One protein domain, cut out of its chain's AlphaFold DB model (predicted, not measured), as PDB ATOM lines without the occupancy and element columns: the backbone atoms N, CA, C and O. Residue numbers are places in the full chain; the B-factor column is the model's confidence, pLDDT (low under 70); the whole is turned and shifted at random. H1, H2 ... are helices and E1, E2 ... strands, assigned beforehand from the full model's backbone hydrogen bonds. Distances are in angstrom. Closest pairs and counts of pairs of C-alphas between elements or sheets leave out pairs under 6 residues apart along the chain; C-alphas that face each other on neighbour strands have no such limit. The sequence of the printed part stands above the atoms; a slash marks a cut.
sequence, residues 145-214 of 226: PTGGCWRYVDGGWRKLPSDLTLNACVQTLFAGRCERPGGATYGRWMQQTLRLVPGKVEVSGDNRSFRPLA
ATOM      1  N   PRO A 145     281.350 373.456 407.116       85.69
ATOM      2  CA  PRO A 145     279.921 373.327 407.308       85.69
ATOM      3  C   PRO A 145     279.446 372.042 406.622       85.69
ATOM      4  O   PRO A 145     279.869 371.711 405.513       85.69
ATOM      5  N   THR A 146     278.594 371.290 407.305       91.94
ATOM      6  CA  THR A 146     277.910 370.125 406.750       91.94
ATOM      7  C   THR A 146     276.514 370.533 406.315       91.94
ATOM      8  O   THR A 146     275.872 371.384 406.930       91.94
ATOM      9  N   GLY A 147     276.038 369.958 405.217       93.31
ATOM     10  CA  GLY A 147     274.686 370.221 404.752       93.31
ATOM     11  C   GLY A 147     274.200 369.214 403.728       93.31
ATOM     12  O   GLY A 147     274.926 368.313 403.301       93.31
ATOM     13  N   GLY A 148     272.943 369.398 403.326       95.00
ATOM     14  CA  GLY A 148     272.257 368.468 402.443       95.00
ATOM     15  C   GLY A 148     272.917 368.387 401.068       95.00
ATOM     16  O   GLY A 148     273.025 369.391 400.360       95.00
ATOM     17  N   CYS A 149     273.301 367.174 400.682       96.88
ATOM     18  CA  CYS A 149     273.811 366.853 399.355       96.88
ATOM     19  C   CYS A 149     272.698 366.227 398.504       96.88
ATOM     20  O   CYS A 149     271.968 365.349 398.968       96.88
ATOM     21  N   TRP A 150     272.570 366.657 397.251       96.44
ATOM     22  CA  TRP A 150     271.565 366.167 396.312       96.44
ATOM     23  C   TRP A 150     272.199 365.805 394.974       96.44
ATOM     24  O   TRP A 150     273.058 366.526 394.464       96.44
ATOM     25  N   ARG A 151     271.717 364.718 394.371       95.31
ATOM     26  CA  ARG A 151     272.088 364.284 393.017       95.31
ATOM     27  C   ARG A 151     270.922 364.476 392.057       95.31
ATOM     28  O   ARG A 151     269.781 364.212 392.441       95.31
ATOM     29  N   TYR A 152     271.203 364.887 390.825       94.25
ATOM     30  CA  TYR A 152     270.203 364.922 389.763       94.25
ATOM     31  C   TYR A 152     270.280 363.642 388.926       94.25
ATOM     32  O   TYR A 152     271.278 363.403 388.246       94.25
ATOM     33  N   VAL A 153     269.248 362.803 389.007       91.62
ATOM     34  CA  VAL A 153     269.148 361.516 388.296       91.62
ATOM     35  C   VAL A 153     267.694 361.254 387.911       91.62
ATOM     36  O   VAL A 153     266.789 361.680 388.621       91.62
ATOM     37  N   ASP A 154     267.461 360.565 386.794       89.38
ATOM     38  CA  ASP A 154     266.115 360.185 386.326       89.38
ATOM     39  C   ASP A 154     265.126 361.366 386.216       89.38
ATOM     40  O   ASP A 154     263.936 361.230 386.479       89.38
ATOM     41  N   GLY A 155     265.626 362.557 385.867       89.94
ATOM     42  CA  GLY A 155     264.810 363.773 385.763       89.94
ATOM     43  C   GLY A 155     264.398 364.392 387.106       89.94
ATOM     44  O   GLY A 155     263.585 365.313 387.122       89.94
ATOM     45  N   GLY A 156     264.949 363.916 388.225       93.31
ATOM     46  CA  GLY A 156     264.606 364.380 389.565       93.31
ATOM     47  C   GLY A 156     265.813 364.614 390.470       93.31
ATOM     48  O   GLY A 156     266.922 364.130 390.241       93.31
ATOM     49  N   TRP A 157     265.580 365.365 391.546       94.44
ATOM     50  CA  TRP A 157     266.550 365.549 392.623       94.44
ATOM     51  C   TRP A 157     266.364 364.468 393.684       94.44
ATOM     52  O   TRP A 157     265.278 364.322 394.241       94.44
ATOM     53  N   ARG A 158     267.435 363.739 394.005       95.06
ATOM     54  CA  ARG A 158     267.461 362.779 395.117       95.06
ATOM     55  C   ARG A 158     268.427 363.253 396.197       95.06
ATOM     56  O   ARG A 158     269.604 363.480 395.911       95.06
ATOM     57  N   LYS A 159     267.927 363.397 397.427       95.00
ATOM     58  CA  LYS A 159     268.740 363.744 398.598       95.00
ATOM     59  C   LYS A 159     269.570 362.534 399.022       95.00
ATOM     60  O   LYS A 159     269.076 361.409 398.998       95.00
ATOM     61  N   LEU A 160     270.819 362.762 399.409       94.38
ATOM     62  CA  LEU A 160     271.625 361.756 400.090       94.38
ATOM     63  C   LEU A 160     271.215 361.688 401.579       94.38
ATOM     64  O   LEU A 160     270.800 362.706 402.134       94.38
ATOM     65  N   PRO A 161     271.299 360.509 402.222       86.44
ATOM     66  CA  PRO A 161     270.766 360.301 403.573       86.44
ATOM     67  C   PRO A 161     271.510 361.088 404.662       86.44
ATOM     68  O   PRO A 161     270.899 361.451 405.661       86.44
ATOM     69  N   SER A 162     272.792 361.389 404.454       88.62
ATOM     70  CA  SER A 162     273.635 362.082 405.431       88.62
ATOM     71  C   SER A 162     273.964 363.501 404.977       88.62
ATOM     72  O   SER A 162     274.172 363.748 403.785       88.62
ATOM     73  N   ASP A 163     274.062 364.426 405.932       92.00
ATOM     74  CA  ASP A 163     274.656 365.735 405.681       92.00
ATOM     75  C   ASP A 163     276.169 365.583 405.497       92.00
ATOM     76  O   ASP A 163     276.849 364.892 406.257       92.00
ATOM     77  N   LEU A 164     276.695 366.209 404.447       93.56
ATOM     78  CA  LEU A 164     278.080 366.059 404.013       93.56
ATOM     79  C   LEU A 164     278.753 367.425 403.942       93.56
ATOM     80  O   LEU A 164     278.108 368.446 403.683       93.56
ATOM     81  N   THR A 165     280.071 367.449 404.122       94.31
ATOM     82  CA  THR A 165     280.878 368.617 403.747       94.31
ATOM     83  C   THR A 165     280.843 368.799 402.227       94.31
ATOM     84  O   THR A 165     280.553 367.852 401.487       94.31
ATOM     85  N   LEU A 166     281.151 370.002 401.737       93.06
ATOM     86  CA  LEU A 166     281.193 370.276 400.295       93.06
ATOM     87  C   LEU A 166     282.102 369.283 399.552       93.06
ATOM     88  O   LEU A 166     281.691 368.701 398.547       93.06
ATOM     89  N   ASN A 167     283.300 369.034 400.090       93.62
ATOM     90  CA  ASN A 167     284.249 368.077 399.526       93.62
ATOM     91  C   ASN A 167     283.658 366.659 399.476       93.62
ATOM     92  O   ASN A 167     283.650 366.030 398.422       93.62
ATOM     93  N   ALA A 168     283.076 366.175 400.579       93.88
ATOM     94  CA  ALA A 168     282.471 364.846 400.618       93.88
ATOM     95  C   ALA A 168     281.278 364.716 399.652       93.88
ATOM     96  O   ALA A 168     281.123 363.677 399.007       93.88
ATOM     97  N   CYS A 169     280.469 365.768 399.492       95.00
ATOM     98  CA  CYS A 169     279.383 365.791 398.513       95.00
ATOM     99  C   CYS A 169     279.920 365.690 397.076       95.00
ATOM    100  O   CYS A 169     279.474 364.828 396.323       95.00
ATOM    101  N   VAL A 170     280.925 366.492 396.705       95.12
ATOM    102  CA  VAL A 170     281.548 366.432 395.368       95.12
ATOM    103  C   VAL A 170     282.145 365.055 395.082       95.12
ATOM    104  O   VAL A 170     281.882 364.491 394.019       95.12
ATOM    105  N   GLN A 171     282.886 364.485 396.035       94.62
ATOM    106  CA  GLN A 171     283.467 363.150 395.881       94.62
ATOM    107  C   GLN A 171     282.372 362.089 395.706       94.62
ATOM    108  O   GLN A 171     282.416 361.301 394.768       94.62
ATOM    109  N   THR A 172     281.327 362.119 396.535       94.38
ATOM    110  CA  THR A 172     280.231 361.138 396.459       94.38
ATOM    111  C   THR A 172     279.426 361.245 395.159       94.38
ATOM    112  O   THR A 172     278.896 360.248 394.671       94.38
ATOM    113  N   LEU A 173     279.294 362.451 394.602       94.00
ATOM    114  CA  LEU A 173     278.510 362.688 393.389       94.00
ATOM    115  C   LEU A 173     279.276 362.378 392.101       94.00
ATOM    116  O   LEU A 173     278.675 361.887 391.141       94.00
ATOM    117  N   PHE A 174     280.569 362.701 392.056       94.75
ATOM    118  CA  PHE A 174     281.299 362.810 390.794       94.75
ATOM    119  C   PHE A 174     282.593 361.983 390.732       94.75
ATOM    120  O   PHE A 174     283.130 361.813 389.635       94.75
ATOM    121  N   ALA A 175     283.106 361.446 391.847       90.94
ATOM    122  CA  ALA A 175     284.331 360.647 391.812       90.94
ATOM    123  C   ALA A 175     284.145 359.388 390.951       90.94
ATOM    124  O   ALA A 175     283.143 358.678 391.060       90.94
ATOM    125  N   GLY A 176     285.106 359.123 390.063       90.81
ATOM    126  CA  GLY A 176     285.062 357.975 389.154       90.81
ATOM    127  C   GLY A 176     284.098 358.135 387.974       90.81
ATOM    128  O   GLY A 176     283.981 357.221 387.158       90.81
ATOM    129  N   ARG A 177     283.425 359.285 387.835       90.62
ATOM    130  CA  ARG A 177     282.549 359.587 386.697       90.62
ATOM    131  C   ARG A 177     283.210 360.616 385.791       90.62
ATOM    132  O   ARG A 177     283.349 361.766 386.181       90.62
ATOM    133  N   CYS A 178     283.564 360.226 384.573       92.56
ATOM    134  CA  CYS A 178     283.971 361.177 383.540       92.56
ATOM    135  C   CYS A 178     282.762 361.634 382.722       92.56
ATOM    136  O   CYS A 178     281.962 360.813 382.266       92.56
ATOM    137  N   GLU A 179     282.654 362.942 382.511       93.88
ATOM    138  CA  GLU A 179     281.614 363.527 381.668       93.88
ATOM    139  C   GLU A 179     282.069 363.612 380.206       93.88
ATOM    140  O   GLU A 179     283.245 363.854 379.917       93.88
ATOM    141  N   ARG A 180     281.137 363.413 379.268       91.69
ATOM    142  CA  ARG A 180     281.449 363.501 377.833       91.69
ATOM    143  C   ARG A 180     281.519 364.964 377.384       91.69
ATOM    144  O   ARG A 180     280.836 365.809 377.962       91.69
ATOM    145  N   PRO A 181     282.272 365.285 376.316       90.44
ATOM    146  CA  PRO A 181     282.198 366.598 375.681       90.44
ATOM    147  C   PRO A 181     280.747 366.988 375.365       90.44
ATOM    148  O   PRO A 181     280.027 366.231 374.721       90.44
ATOM    149  N   GLY A 182     280.314 368.154 375.852       88.88
ATOM    150  CA  GLY A 182     278.936 368.645 375.708       88.88
ATOM    151  C   GLY A 182     277.927 368.097 376.730       88.88
ATOM    152  O   GLY A 182     276.788 368.555 376.746       88.88
ATOM    153  N   GLY A 183     278.332 367.160 377.590       89.81
ATOM    154  CA  GLY A 183     277.542 366.670 378.716       89.81
ATOM    155  C   GLY A 183     277.788 367.465 380.000       89.81
ATOM    156  O   GLY A 183     278.800 368.155 380.147       89.81
ATOM    157  N   ALA A 184     276.844 367.364 380.934       92.94
ATOM    158  CA  ALA A 184     277.000 367.862 382.293       92.94
ATOM    159  C   ALA A 184     276.167 367.026 383.269       92.94
ATOM    160  O   ALA A 184     274.961 366.855 383.074       92.94
ATOM    161  N   THR A 185     276.796 366.562 384.347       94.31
ATOM    162  CA  THR A 185     276.091 365.936 385.473       94.31
ATOM    163  C   THR A 185     275.903 366.974 386.576       94.31
ATOM    164  O   THR A 185     276.836 367.699 386.911       94.31
ATOM    165  N   TYR A 186     274.708 367.043 387.164       95.31
ATOM    166  CA  TYR A 186     274.357 368.069 388.147       95.31
ATOM    167  C   TYR A 186     274.188 367.509 389.561       95.31
ATOM    168  O   TYR A 186     273.690 366.402 389.781       95.31
ATOM    169  N   GLY A 187     274.579 368.332 390.526       95.69
ATOM    170  CA  GLY A 187     274.454 368.107 391.957       95.69
ATOM    171  C   GLY A 187     274.047 369.389 392.675       95.69
ATOM    172  O   GLY A 187     274.096 370.478 392.100       95.69
ATOM    173  N   ARG A 188     273.657 369.278 393.941       96.19
ATOM    174  CA  ARG A 188     273.490 370.432 394.829       96.19
ATOM    175  C   ARG A 188     274.081 370.135 396.186       96.19
ATOM    176  O   ARG A 188     273.938 369.033 396.708       96.19
ATOM    177  N   TRP A 189     274.691 371.154 396.759       95.88
ATOM    178  CA  TRP A 189     275.141 371.150 398.132       95.88
ATOM    179  C   TRP A 189     274.590 372.403 398.804       95.88
ATOM    180  O   TRP A 189     274.880 373.525 398.385       95.88
ATOM    181  N   MET A 190     273.713 372.211 399.791       93.69
ATOM    182  CA  MET A 190     272.890 373.281 400.362       93.69
ATOM    183  C   MET A 190     272.142 374.074 399.270       93.69
ATOM    184  O   MET A 190     271.303 373.522 398.559       93.69
ATOM    185  N   GLN A 191     272.442 375.369 399.131       92.56
ATOM    186  CA  GLN A 191     271.881 376.256 398.111       92.56
ATOM    187  C   GLN A 191     272.762 376.373 396.858       92.56
ATOM    188  O   GLN A 191     272.347 376.993 395.881       92.56
ATOM    189  N   GLN A 192     273.959 375.782 396.864       95.06
ATOM    190  CA  GLN A 192     274.889 375.839 395.743       95.06
ATOM    191  C   GLN A 192     274.624 374.694 394.765       95.06
ATOM    192  O   GLN A 192     274.471 373.533 395.152       95.06
ATOM    193  N   THR A 193     274.605 375.015 393.480       96.38
ATOM    194  CA  THR A 193     274.553 374.035 392.400       96.38
ATOM    195  C   THR A 193     275.962 373.651 392.003       96.38
ATOM    196  O   THR A 193     276.805 374.505 391.738       96.38
ATOM    197  N   LEU A 194     276.189 372.350 391.925       96.00
ATOM    198  CA  LEU A 194     277.417 371.751 391.450       96.00
ATOM    199  C   LEU A 194     277.160 371.190 390.055       96.00
ATOM    200  O   LEU A 194     276.111 370.587 389.813       96.00
ATOM    201  N   ARG A 195     278.113 371.342 389.142       95.56
ATOM    202  CA  ARG A 195     278.100 370.572 387.899       95.56
ATOM    203  C   ARG A 195     279.462 369.984 387.611       95.56
ATOM    204  O   ARG A 195     280.484 370.643 387.777       95.56
ATOM    205  N   LEU A 196     279.445 368.756 387.132       95.69
ATOM    206  CA  LEU A 196     280.583 368.116 386.516       95.69
ATOM    207  C   LEU A 196     280.535 368.405 385.016       95.69
ATOM    208  O   LEU A 196     279.550 368.081 384.355       95.69
ATOM    209  N   VAL A 197     281.603 369.002 384.502       95.12
ATOM    210  CA  VAL A 197     281.876 369.164 383.070       95.12
ATOM    211  C   VAL A 197     283.199 368.455 382.753       95.12
ATOM    212  O   VAL A 197     283.945 368.127 383.678       95.12
ATOM    213  N   PRO A 198     283.537 368.201 381.477       94.50
ATOM    214  CA  PRO A 198     284.787 367.527 381.140       94.50
ATOM    215  C   PRO A 198     286.007 368.199 381.791       94.50
ATOM    216  O   PRO A 198     286.295 369.372 381.536       94.50
ATOM    217  N   GLY A 199     286.703 367.448 382.649       92.25
ATOM    218  CA  GLY A 199     287.949 367.860 383.299       92.25
ATOM    219  C   GLY A 199     287.808 368.763 384.529       92.25
ATOM    220  O   GLY A 199     288.830 369.119 385.112       92.25
ATOM    221  N   LYS A 200     286.597 369.145 384.962       94.25
ATOM    222  CA  LYS A 200     286.431 369.953 386.185       94.25
ATOM    223  C   LYS A 200     285.030 369.898 386.789       94.25
ATOM    224  O   LYS A 200     284.028 369.703 386.105       94.25
ATOM    225  N   VAL A 201     284.974 370.162 388.087       95.75
ATOM    226  CA  VAL A 201     283.747 370.427 388.837       95.75
ATOM    227  C   VAL A 201     283.616 371.931 389.027       95.75
ATOM    228  O   VAL A 201     284.564 372.605 389.427       95.75
ATOM    229  N   GLU A 202     282.430 372.458 388.761       95.94
ATOM    230  CA  GLU A 202     282.113 373.873 388.909       95.94
ATOM    231  C   GLU A 202     280.970 374.077 389.906       95.94
ATOM    232  O   GLU A 202     280.084 373.230 390.040       95.94
ATOM    233  N   VAL A 203     280.975 375.226 390.579       96.06
ATOM    234  CA  VAL A 203     279.970 375.629 391.567       96.06
ATOM    235  C   VAL A 203     279.298 376.939 391.165       96.06
ATOM    236  O   VAL A 203     279.934 377.837 390.608       96.06
ATOM    237  N   SER A 204     278.006 377.054 391.454       96.44
ATOM    238  CA  SER A 204     277.197 378.241 391.192       96.44
ATOM    239  C   SER A 204     276.186 378.472 392.313       96.44
ATOM    240  O   SER A 204     275.498 377.545 392.733       96.44
ATOM    241  N   GLY A 205     276.069 379.713 392.789       94.69
ATOM    242  CA  GLY A 205     275.016 380.113 393.735       94.69
ATOM    243  C   GLY A 205     273.735 380.607 393.055       94.69
ATOM    244  O   GLY A 205     272.673 380.615 393.667       94.69
ATOM    245  N   ASP A 206     273.817 381.004 391.785       93.44
ATOM    246  CA  ASP A 206     272.740 381.659 391.030       93.44
ATOM    247  C   ASP A 206     272.228 380.821 389.842       93.44
ATOM    248  O   ASP A 206     271.310 381.243 389.139       93.44
ATOM    249  N   ASN A 207     272.799 379.632 389.612       91.75
ATOM    250  CA  ASN A 207     272.562 378.772 388.443       91.75
ATOM    251  C   ASN A 207     272.880 379.429 387.088       91.75
ATOM    252  O   ASN A 207     272.391 378.973 386.053       91.75
ATOM    253  N   ARG A 208     273.689 380.492 387.071       93.19
ATOM    254  CA  ARG A 208     274.056 381.227 385.848       93.19
ATOM    255  C   ARG A 208     275.560 381.395 385.725       93.19
ATOM    256  O   ARG A 208     276.119 381.143 384.660       93.19
ATOM    257  N   SER A 209     276.212 381.791 386.813       94.56
ATOM    258  CA  SER A 209     277.656 381.949 386.895       94.56
ATOM    259  C   SER A 209     278.272 380.726 387.573       94.56
ATOM    260  O   SER A 209     278.046 380.458 388.752       94.56
ATOM    261  N   PHE A 210     279.035 379.953 386.803       95.81
ATOM    262  CA  PHE A 210     279.740 378.767 387.282       95.81
ATOM    263  C   PHE A 210     281.225 379.085 387.419       95.81
ATOM    264  O   PHE A 210     281.842 379.601 386.486       95.81
ATOM    265  N   ARG A 211     281.786 378.804 388.593       95.19
ATOM    266  CA  ARG A 211     283.211 378.980 388.893       95.19
ATOM    267  C   ARG A 211     283.851 377.610 389.108       95.19
ATOM    268  O   ARG A 211     283.195 376.751 389.698       95.19
ATOM    269  N   PRO A 212     285.093 377.388 388.656       94.69
ATOM    270  CA  PRO A 212     285.794 376.138 388.918       94.69
ATOM    271  C   PRO A 212     285.963 375.948 390.428       94.69
ATOM    272  O   PRO A 212     286.383 376.869 391.126       94.69
ATOM    273  N   LEU A 213     285.593 374.765 390.913       93.75
ATOM    274  CA  LEU A 213     285.720 374.362 392.313       93.75
ATOM    275  C   LEU A 213     286.859 373.353 392.494       93.75
ATOM    276  O   LEU A 213     287.652 373.484 393.417       93.75
ATOM    277  N   ALA A 214     286.942 372.363 391.605       93.44
ATOM    278  CA  ALA A 214     288.013 371.373 391.584       93.44
ATOM    279  C   ALA A 214     288.302 370.922 390.156       93.44
ATOM    280  O   ALA A 214     287.406 370.862 389.312       93.44
TER     281      ALA A 214
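This is residues 145 to 214 of the 226 residues of an uncharacterized protein of Phenylobacterium sp. Root77 (UniProt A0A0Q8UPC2). One strongly twisted sheet of six strands curls round a single short helix, H1, so that the helix sits in the hollow of the sheet and the other face has no named helix on it. The edge strand E2 bends sharply on its way to H1, and the link from H1 to E3 makes a loop that reaches one end of the longest axis at Pro 181. The printed part has 70 residues, with six named strands and one named helix in the order E1, E2, H1, E3, E4, E5, E6. The sheet's order is E2, E1, E3, E4, E5, E6, all antiparallel, and the class is mostly strand. The whole is compact, with a radius of gyration of the C-alphas of 11.2 A, and rounded, spanning 31 by 24 by 21 A.

Find C-alpha 146 at (277.910, 370.125, 406.750); from there E1, residues 146 to 153, runs 22.2 A. E2, residues 156 to 165, is 22.0 A from first to last C-alpha and bends by 87 degrees at residue 162. Across the sheet come E3, residues 185 to 189, 13.7 A; E4, residues 192 to 197, 15.9 A; E5, residues 200 to 204, 13.4 A; and E6, residues 211 to 214, 9.4 A, which ends at C-alpha 214 at (288.013, 371.373, 391.584). H1, residues 166 to 174, begins at C-alpha 166 at (281.193, 370.276, 400.295) and is 12.1 A long.

Start with the inner strands E1 and E3, where N 150 and O 188 are 2.8 A apart, within hydrogen-bond range. On the other side of E1 is E2, its partner in a hairpin, with N 158 and O 151 at 2.9 A. E3, E4, E5 and E6 form a meander, each strand the antiparallel neighbour of the one before; look for N 187 and O 194 at 2.8 A, N 195 and O 202 at 2.9 A, and N 203 and O 211 at 2.8 A. H1 is on the sheet; its closest C-alphas to E1 are those of Cys 169 and Cys 149, 5.7 A apart, and to E3 those of Leu 166 and Trp 189, 6.5 A apart. In H1 every O i to N i+4 pair is within hydrogen-bond range. E2, H1 and E3 make a split strand-helix-strand unit, two strands running the same way with E1 between them in the sheet, and its crossover is right-handed. E2 and E6, the edge strands, are apart.

The two C-alphas farthest apart are those of Pro 145 and Pro 181, at 32.4 A. The printed part has no cut and no long link; the links from H1 to E3, of 10 residues, and from E5 to E6, of 6, are short, and the others are tight. The mean pLDDT of the printed part is 93.6, and no printed residue is under 70.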